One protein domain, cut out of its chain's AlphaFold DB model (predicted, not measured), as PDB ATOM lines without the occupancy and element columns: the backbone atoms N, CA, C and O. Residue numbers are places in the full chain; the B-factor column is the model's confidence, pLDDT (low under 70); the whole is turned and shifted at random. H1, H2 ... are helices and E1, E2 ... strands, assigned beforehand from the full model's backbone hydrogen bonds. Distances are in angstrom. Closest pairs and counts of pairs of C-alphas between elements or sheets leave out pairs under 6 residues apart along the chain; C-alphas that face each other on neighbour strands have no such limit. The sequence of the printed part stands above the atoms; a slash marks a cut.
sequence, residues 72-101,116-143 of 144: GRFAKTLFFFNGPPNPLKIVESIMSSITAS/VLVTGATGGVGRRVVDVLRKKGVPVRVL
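This is residues 72 to 101 and 116 to 143 of the 144 residues of an uncharacterized protein of Triticum turgidum subsp. durum (UniProt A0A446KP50). The model falls into two separate pieces: a small body in which helix H3 packs on a two-stranded parallel sheet of E1 and E2, and a free arm, residues 72 to 101, in which H1 and H2 are joined by a tight link but stay apart from each other. The arm makes no close approach to the body, and a cut in the chain lies between them. The printed part has 58 residues with three named helices and two named strands, in the order H1, H2, E1, H3, E2, and its class is mostly helix. It is extended, with a radius of gyration of the C-alphas of 16.0 A, and its outline is elongated, spanning 43 by 28 by 17 A.

Helix H1, residues 72 to 82, and helix H2, residues 87 to 99, are apart. Residues 72 to 101 stand free, with no C-alpha eight or more places away along the chain within 10 A. Strands E1, residues 116 to 119, and E2, residues 140 to 143, are parallel neighbours at 22 degrees. The C-alphas of Val 116 and Val 140 face each other at 4.7 A; N 118 and O 141 are 2.8 A apart, and N 143 and O 118 are 2.9 A apart, both within hydrogen-bond range. With helix H3, residues 124 to 135, they form a strand-helix-strand unit, two parallel neighbour strands with a helix between them along the chain; its crossover is right-handed. The closest C-alphas of E1 and H3, those of Val 118 and Gly 126, are 6.9 A apart. The closest of H3 and E2, those of Arg 134 and Val 140, are also 6.9 A apart. H1 is apart from E1, H3 and E2, and H2 is apart from H3 and E2. Every O i to N i+4 pair is within hydrogen-bond range in H1 and H2; in H3, 7 of 8 are.

H1 begins at C-alpha 72, (-40.503, -17.376, 5.609), and is 15.3 A long from first to last C-alpha. H2 is 18.3 A long and ends at C-alpha 99, (-39.790, -36.603, 23.625). E1 measures 9.9 A, H3 17.3 A and E2 10.1 A; E2 ends at C-alpha 143, (-41.511, -43.188, -1.653).

The two C-alphas farthest apart, those of Gly 83 and Gly 137, are 43.9 A apart. Residues 102 to 115 are not printed, and C-alphas 101 and 116 are 17.1 A apart across this cut. The links H1 to H2, E1 to H3 and H3 to E2 are tight. The mean pLDDT of the printed part is 81.7; residues 82 to 87 and 99 to 101 are under 70.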
ATOM      1  N   GLY A  72     -39.478 -18.400   5.412       84.12
ATOM      2  CA  GLY A  72     -40.503 -17.376   5.609       84.12
ATOM      3  C   GLY A  72     -41.684 -17.540   4.655       84.12
ATOM      4  O   GLY A  72     -42.837 -17.428   5.077       84.12
ATOM      5  N   ARG A  73     -41.429 -17.891   3.387       80.00
ATOM      6  CA  ARG A  73     -42.500 -18.227   2.428       80.00
ATOM      7  C   ARG A  73     -43.256 -19.481   2.832       80.00
ATOM      8  O   ARG A  73     -44.480 -19.479   2.769       80.00
ATOM      9  N   PHE A  74     -42.551 -20.515   3.287       83.50
ATOM     10  CA  PHE A  74     -43.185 -21.747   3.759       83.50
ATOM     11  C   PHE A  74     -44.090 -21.495   4.969       83.50
ATOM     12  O   PHE A  74     -45.252 -21.892   4.953       83.50
ATOM     13  N   ALA A  75     -43.595 -20.769   5.977       79.75
ATOM     14  CA  ALA A  75     -44.391 -20.393   7.139       79.75
ATOM     15  C   ALA A  75     -45.626 -19.580   6.723       79.75
ATOM     16  O   ALA A  75     -46.737 -19.899   7.135       79.75
ATOM     17  N   LYS A  76     -45.466 -18.589   5.835       79.00
ATOM     18  CA  LYS A  76     -46.582 -17.781   5.322       79.00
ATOM     19  C   LYS A  76     -47.647 -18.633   4.632       79.00
ATOM     20  O   LYS A  76     -48.834 -18.414   4.849       79.00
ATOM     21  N   THR A  77     -47.235 -19.618   3.837       78.50
ATOM     22  CA  THR A  77     -48.148 -20.566   3.192       78.50
ATOM     23  C   THR A  77     -48.835 -21.476   4.210       78.50
ATOM     24  O   THR A  77     -50.045 -21.666   4.129       78.50
ATOM     25  N   LEU A  78     -48.110 -21.989   5.208       75.12
ATOM     26  CA  LEU A  78     -48.710 -22.787   6.279       75.12
ATOM     27  C   LEU A  78     -49.769 -22.004   7.060       75.12
ATOM     28  O   LEU A  78     -50.849 -22.535   7.307       75.12
ATOM     29  N   PHE A  79     -49.486 -20.745   7.405       70.12
ATOM     30  CA  PHE A  79     -50.445 -19.871   8.085       70.12
ATOM     31  C   PHE A  79     -51.639 -19.505   7.194       70.12
ATOM     32  O   PHE A  79     -52.750 -19.387   7.705       70.12
ATOM     33  N   PHE A  80     -51.436 -19.379   5.877       72.75
ATOM     34  CA  PHE A  80     -52.512 -19.128   4.914       72.75
ATOM     35  C   PHE A  80     -53.511 -20.291   4.830       72.75
ATOM     36  O   PHE A  80     -54.710 -20.050   4.747       72.75
ATOM     37  N   PHE A  81     -53.037 -21.541   4.884       71.75
ATOM     38  CA  PHE A  81     -53.912 -22.715   4.795       71.75
ATOM     39  C   PHE A  81     -54.488 -23.179   6.137       71.75
ATOM     40  O   PHE A  81     -55.540 -23.810   6.136       71.75
ATOM     41  N   ASN A  82     -53.829 -22.885   7.265       63.97
ATOM     42  CA  ASN A  82     -54.244 -23.427   8.564       63.97
ATOM     43  C   ASN A  82     -54.947 -22.442   9.501       63.97
ATOM     44  O   ASN A  82     -55.511 -22.937  10.463       63.97
ATOM     45  N   GLY A  83     -54.942 -21.119   9.248       62.69
ATOM     46  CA  GLY A  83     -55.588 -20.098  10.097       62.69
ATOM     47  C   GLY A  83     -55.121 -20.164  11.561       62.69
ATOM     48  O   GLY A  83     -55.536 -21.060  12.278       62.69
ATOM     49  N   PRO A  84     -54.259 -19.248  12.035       55.69
ATOM     50  CA  PRO A  84     -53.318 -19.489  13.136       55.69
ATOM     51  C   PRO A  84     -53.920 -20.295  14.305       55.69
ATOM     52  O   PRO A  84     -54.602 -19.727  15.161       55.69
ATOM     53  N   PRO A  85     -53.639 -21.612  14.383       60.72
ATOM     54  CA  PRO A  85     -53.815 -22.350  15.620       60.72
ATOM     55  C   PRO A  85     -52.879 -21.730  16.659       60.72
ATOM     56  O   PRO A  85     -51.817 -21.205  16.312       60.72
ATOM     57  N   ASN A  86     -53.254 -21.788  17.936       67.75
ATOM     58  CA  ASN A  86     -52.443 -21.221  19.010       67.75
ATOM     59  C   ASN A  86     -51.008 -21.801  18.939       67.75
ATOM     60  O   ASN A  86     -50.854 -23.019  19.079       67.75
ATOM     61  N   PRO A  87     -49.963 -20.980  18.704       69.31
ATOM     62  CA  PRO A  87     -48.604 -21.457  18.422       69.31
ATOM     63  C   PRO A  87     -48.041 -22.338  19.544       69.31
ATOM     64  O   PRO A  87     -47.229 -23.225  19.289       69.31
ATOM     65  N   LEU A  88     -48.535 -22.149  20.769       70.56
ATOM     66  CA  LEU A  88     -48.183 -22.953  21.935       70.56
ATOM     67  C   LEU A  88     -48.540 -24.436  21.752       70.56
ATOM     68  O   LEU A  88     -47.740 -25.302  22.088       70.56
ATOM     69  N   LYS A  89     -49.683 -24.743  21.126       70.62
ATOM     70  CA  LYS A  89     -50.121 -26.128  20.885       70.62
ATOM     71  C   LYS A  89     -49.238 -26.853  19.877       70.62
ATOM     72  O   LYS A  89     -48.990 -28.042  20.022       70.62
ATOM     73  N   ILE A  90     -48.732 -26.131  18.881       74.50
ATOM     74  CA  ILE A  90     -47.838 -26.691  17.863       74.50
ATOM     75  C   ILE A  90     -46.493 -27.052  18.500       74.50
ATOM     76  O   ILE A  90     -45.981 -28.144  18.268       74.50
ATOM     77  N   VAL A  91     -45.941 -26.172  19.343       78.06
ATOM     78  CA  VAL A  91     -44.689 -26.445  20.066       78.06
ATOM     79  C   VAL A  91     -44.868 -27.599  21.051       78.06
ATOM     80  O   VAL A  91     -44.019 -28.485  21.091       78.06
ATOM     81  N   GLU A  92     -45.988 -27.647  21.778       77.12
ATOM     82  CA  GLU A  92     -46.341 -28.772  22.653       77.12
ATOM     83  C   GLU A  92     -46.420 -30.095  21.874       77.12
ATOM     84  O   GLU A  92     -45.812 -31.075  22.294       77.12
ATOM     85  N   SER A  93     -47.106 -30.130  20.724       71.19
ATOM     86  CA  SER A  93     -47.225 -31.331  19.884       71.19
ATOM     87  C   SER A  93     -45.897 -31.773  19.266       71.19
ATOM     88  O   SER A  93     -45.647 -32.972  19.144       71.19
ATOM     89  N   ILE A  94     -45.032 -30.832  18.880       80.12
ATOM     90  CA  ILE A  94     -43.695 -31.151  18.367       80.12
ATOM     91  C   ILE A  94     -42.818 -31.687  19.502       80.12
ATOM     92  O   ILE A  94     -42.182 -32.727  19.349       80.12
ATOM     93  N   MET A  95     -42.806 -31.022  20.659       77.94
ATOM     94  CA  MET A  95     -41.981 -31.420  21.799       77.94
ATOM     95  C   MET A  95     -42.440 -32.752  22.398       77.94
ATOM     96  O   MET A  95     -41.595 -33.576  22.744       77.94
ATOM     97  N   SER A  96     -43.749 -33.011  22.457       72.12
ATOM     98  CA  SER A  96     -44.284 -34.307  22.881       72.12
ATOM     99  C   SER A  96     -43.951 -35.414  21.884       72.12
ATOM    100  O   SER A  96     -43.530 -36.480  22.311       72.12
ATOM    101  N   SER A  97     -44.029 -35.160  20.574       74.81
ATOM    102  CA  SER A  97     -43.672 -36.153  19.548       74.81
ATOM    103  C   SER A  97     -42.176 -36.480  19.536       74.81
ATOM    104  O   SER A  97     -41.798 -37.629  19.321       74.81
ATOM    105  N   ILE A  98     -41.310 -35.495  19.795       70.69
ATOM    106  CA  ILE A  98     -39.856 -35.707  19.872       70.69
ATOM    107  C   ILE A  98     -39.479 -36.386  21.195       70.69
ATOM    108  O   ILE A  98     -38.670 -37.310  21.201       70.69
ATOM    109  N   THR A  99     -40.087 -35.996  22.315       66.38
ATOM    110  CA  THR A  99     -39.790 -36.603  23.625       66.38
ATOM    111  C   THR A  99     -40.375 -38.015  23.746       66.38
ATOM    112  O   THR A  99     -39.732 -38.892  24.313       66.38
ATOM    113  N   ALA A 100     -41.531 -38.285  23.129       57.41
ATOM    114  CA  ALA A 100     -42.105 -39.631  23.016       57.41
ATOM    115  C   ALA A 100     -41.321 -40.554  22.062       57.41
ATOM    116  O   ALA A 100     -41.584 -41.752  22.020       57.41
ATOM    117  N   SER A 101     -40.351 -40.018  21.308       51.50
ATOM    118  CA  SER A 101     -39.409 -40.811  20.507       51.50
ATOM    119  C   SER A 101     -38.148 -41.238  21.278       51.50
ATOM    120  O   SER A 101     -37.265 -41.874  20.704       51.50
ATOM    121  N   VAL A 116     -35.365 -49.997   5.392       89.19
ATOM    122  CA  VAL A 116     -35.735 -48.624   5.759       89.19
ATOM    123  C   VAL A 116     -36.585 -47.990   4.662       89.19
ATOM    124  O   VAL A 116     -36.183 -47.954   3.499       89.19
ATOM    125  N   LEU A 117     -37.750 -47.450   5.021       92.25
ATOM    126  CA  LEU A 117     -38.607 -46.683   4.119       92.25
ATOM    127  C   LEU A 117     -38.325 -45.186   4.270       92.25
ATOM    128  O   LEU A 117     -38.519 -44.623   5.345       92.25
ATOM    129  N   VAL A 118     -37.905 -44.530   3.190       92.88
ATOM    130  CA  VAL A 118     -37.722 -43.074   3.156       92.88
ATOM    131  C   VAL A 118     -38.807 -42.451   2.295       92.88
ATOM    132  O   VAL A 118     -38.853 -42.669   1.083       92.88
ATOM    133  N   THR A 119     -39.671 -41.657   2.919       93.75
ATOM    134  CA  THR A 119     -40.649 -40.820   2.222       93.75
ATOM    135  C   THR A 119     -40.024 -39.487   1.813       93.75
ATOM    136  O   THR A 119     -39.082 -39.001   2.444       93.75
ATOM    137  N   GLY A 120     -40.495 -38.904   0.708       91.69
ATOM    138  CA  GLY A 120     -39.982 -37.630   0.205       91.69
ATOM    139  C   GLY A 120     -38.514 -37.687  -0.224       91.69
ATOM    140  O   GLY A 120     -37.799 -36.685  -0.139       91.69
ATOM    141  N   ALA A 121     -38.029 -38.846  -0.685       92.81
ATOM    142  CA  ALA A 121     -36.641 -38.968  -1.144       92.81
ATOM    143  C   ALA A 121     -36.350 -38.193  -2.440       92.81
ATOM    144  O   ALA A 121     -35.191 -37.981  -2.791       92.81
ATOM    145  N   THR A 122     -37.400 -37.772  -3.146       91.88
ATOM    146  CA  THR A 122     -37.347 -36.831  -4.272       91.88
ATOM    147  C   THR A 122     -36.939 -35.427  -3.815       91.88
ATOM    148  O   THR A 122     -36.371 -34.655  -4.589       91.88
ATOM    149  N   GLY A 123     -37.174 -35.102  -2.540       90.50
ATOM    150  CA  GLY A 123     -36.795 -33.843  -1.921       90.50
ATOM    151  C   GLY A 123     -35.294 -33.727  -1.655       90.50
ATOM    152  O   GLY A 123     -34.551 -34.705  -1.561       90.50
ATOM    153  N   GLY A 124     -34.827 -32.491  -1.470       90.94
ATOM    154  CA  GLY A 124     -33.399 -32.219  -1.300       90.94
ATOM    155  C   GLY A 124     -32.778 -32.888  -0.069       90.94
ATOM    156  O   GLY A 124     -31.611 -33.272  -0.118       90.94
ATOM    157  N   VAL A 125     -33.512 -33.000   1.043       91.19
ATOM    158  CA  VAL A 125     -33.032 -33.678   2.264       91.19
ATOM    159  C   VAL A 125     -33.189 -35.189   2.134       91.19
ATOM    160  O   VAL A 125     -32.223 -35.909   2.372       91.19
ATOM    161  N   GLY A 126     -34.357 -35.661   1.691       93.50
ATOM    162  CA  GLY A 126     -34.634 -37.089   1.544       93.50
ATOM    163  C   GLY A 126     -33.618 -37.788   0.638       93.50
ATOM    164  O   GLY A 126     -33.095 -38.835   1.011       93.50
ATOM    165  N   ARG A 127     -33.217 -37.154  -0.474       93.62
ATOM    166  CA  ARG A 127     -32.145 -37.665  -1.343       93.62
ATOM    167  C   ARG A 127     -30.828 -37.876  -0.592       93.62
ATOM    168  O   ARG A 127     -30.229 -38.938  -0.695       93.62
ATOM    169  N   ARG A 128     -30.406 -36.892   0.213       94.44
ATOM    170  CA  ARG A 128     -29.168 -36.971   1.010       94.44
ATOM    171  C   ARG A 128     -29.230 -38.083   2.054       94.44
ATOM    172  O   ARG A 128     -28.236 -38.766   2.275       94.44
ATOM    173  N   VAL A 129     -30.389 -38.270   2.680       94.62
ATOM    174  CA  VAL A 129     -30.600 -39.345   3.658       94.62
ATOM    175  C   VAL A 129     -30.494 -40.713   2.982       94.62
ATOM    176  O   VAL A 129     -29.744 -41.564   3.458       94.62
ATOM    177  N   VAL A 130     -31.162 -40.906   1.840       94.94
ATOM    178  CA  VAL A 130     -31.072 -42.153   1.060       94.94
ATOM    179  C   VAL A 130     -29.635 -42.429   0.618       94.94
ATOM    180  O   VAL A 130     -29.177 -43.566   0.730       94.94
ATOM    181  N   ASP A 131     -28.899 -41.405   0.184       94.81
ATOM    182  CA  ASP A 131     -27.494 -41.542  -0.214       94.81
ATOM    183  C   ASP A 131     -26.615 -42.044   0.945       94.81
ATOM    184  O   ASP A 131     -25.756 -42.905   0.750       94.81
ATOM    185  N   VAL A 132     -26.827 -41.536   2.164       95.44
ATOM    186  CA  VAL A 132     -26.086 -41.983   3.356       95.44
ATOM    187  C   VAL A 132     -26.464 -43.411   3.745       95.44
ATOM    188  O   VAL A 132     -25.578 -44.209   4.045       95.44
ATOM    189  N   LEU A 133     -27.753 -43.753   3.726       93.56
ATOM    190  CA  LEU A 133     -28.225 -45.092   4.093       93.56
ATOM    191  C   LEU A 133     -27.720 -46.166   3.121       93.56
ATOM    192  O   LEU A 133     -27.248 -47.214   3.556       93.56
ATOM    193  N   ARG A 134     -27.706 -45.865   1.816       93.38
ATOM    194  CA  ARG A 134     -27.134 -46.758   0.799       93.38
ATOM    195  C   ARG A 134     -25.630 -46.960   0.978       93.38
ATOM    196  O   ARG A 134     -25.158 -48.084   0.871       93.38
ATOM    197  N   LYS A 135     -24.876 -45.902   1.307       95.31
ATOM    198  CA  LYS A 135     -23.430 -46.005   1.595       95.31
ATOM    199  C   LYS A 135     -23.118 -46.879   2.808       95.31
ATOM    200  O   LYS A 135     -22.046 -47.465   2.870       95.31
ATOM    201  N   LYS A 136     -24.044 -46.961   3.765       92.69
ATOM    202  CA  LYS A 136     -23.924 -47.802   4.961       92.69
ATOM    203  C   LYS A 136     -24.350 -49.258   4.726       92.69
ATOM    204  O   LYS A 136     -24.316 -50.038   5.667       92.69
ATOM    205  N   GLY A 137     -24.754 -49.621   3.505       91.25
ATOM    206  CA  GLY A 137     -25.191 -50.980   3.172       91.25
ATOM    207  C   GLY A 137     -26.584 -51.338   3.692       91.25
ATOM    208  O   GLY A 137     -26.952 -52.507   3.680       91.25
ATOM    209  N   VAL A 138     -27.369 -50.350   4.136       90.31
ATOM    210  CA  VAL A 138     -28.737 -50.580   4.611       90.31
ATOM    211  C   VAL A 138     -29.671 -50.660   3.399       90.31
ATOM    212  O   VAL A 138     -29.619 -49.771   2.540       90.31
ATOM    213  N   PRO A 139     -30.534 -51.683   3.286       89.94
ATOM    214  CA  PRO A 139     -31.482 -51.769   2.187       89.94
ATOM    215  C   PRO A 139     -32.613 -50.742   2.384       89.94
ATOM    216  O   PRO A 139     -33.312 -50.728   3.394       89.94
ATOM    217  N   VAL A 140     -32.783 -49.847   1.403       92.62
ATOM    218  CA  VAL A 140     -33.719 -48.711   1.480       92.62
ATOM    219  C   VAL A 140     -34.777 -48.793   0.387       92.62
ATOM    220  O   VAL A 140     -34.442 -48.914  -0.794       92.62
ATOM    221  N   ARG A 141     -36.046 -48.620   0.766       91.38
ATOM    222  CA  ARG A 141     -37.148 -48.324  -0.158       91.38
ATOM    223  C   ARG A 141     -37.513 -46.857  -0.099       91.38
ATOM    224  O   ARG A 141     -37.431 -46.211   0.939       91.38
ATOM    225  N   VAL A 142     -37.909 -46.338  -1.245       91.25
ATOM    226  CA  VAL A 142     -38.139 -44.918  -1.442       91.25
ATOM    227  C   VAL A 142     -39.578 -44.699  -1.870       91.25
ATOM    228  O   VAL A 142     -40.036 -45.341  -2.812       91.25
ATOM    229  N   LEU A 143     -40.250 -43.765  -1.201       89.06
ATOM    230  CA  LEU A 143     -41.511 -43.188  -1.653       89.06
ATOM    231  C   LEU A 143     -41.249 -41.743  -2.076       89.06
ATOM    232  O   LEU A 143     -40.663 -40.961  -1.316       89.06
TER     233      LEU A 143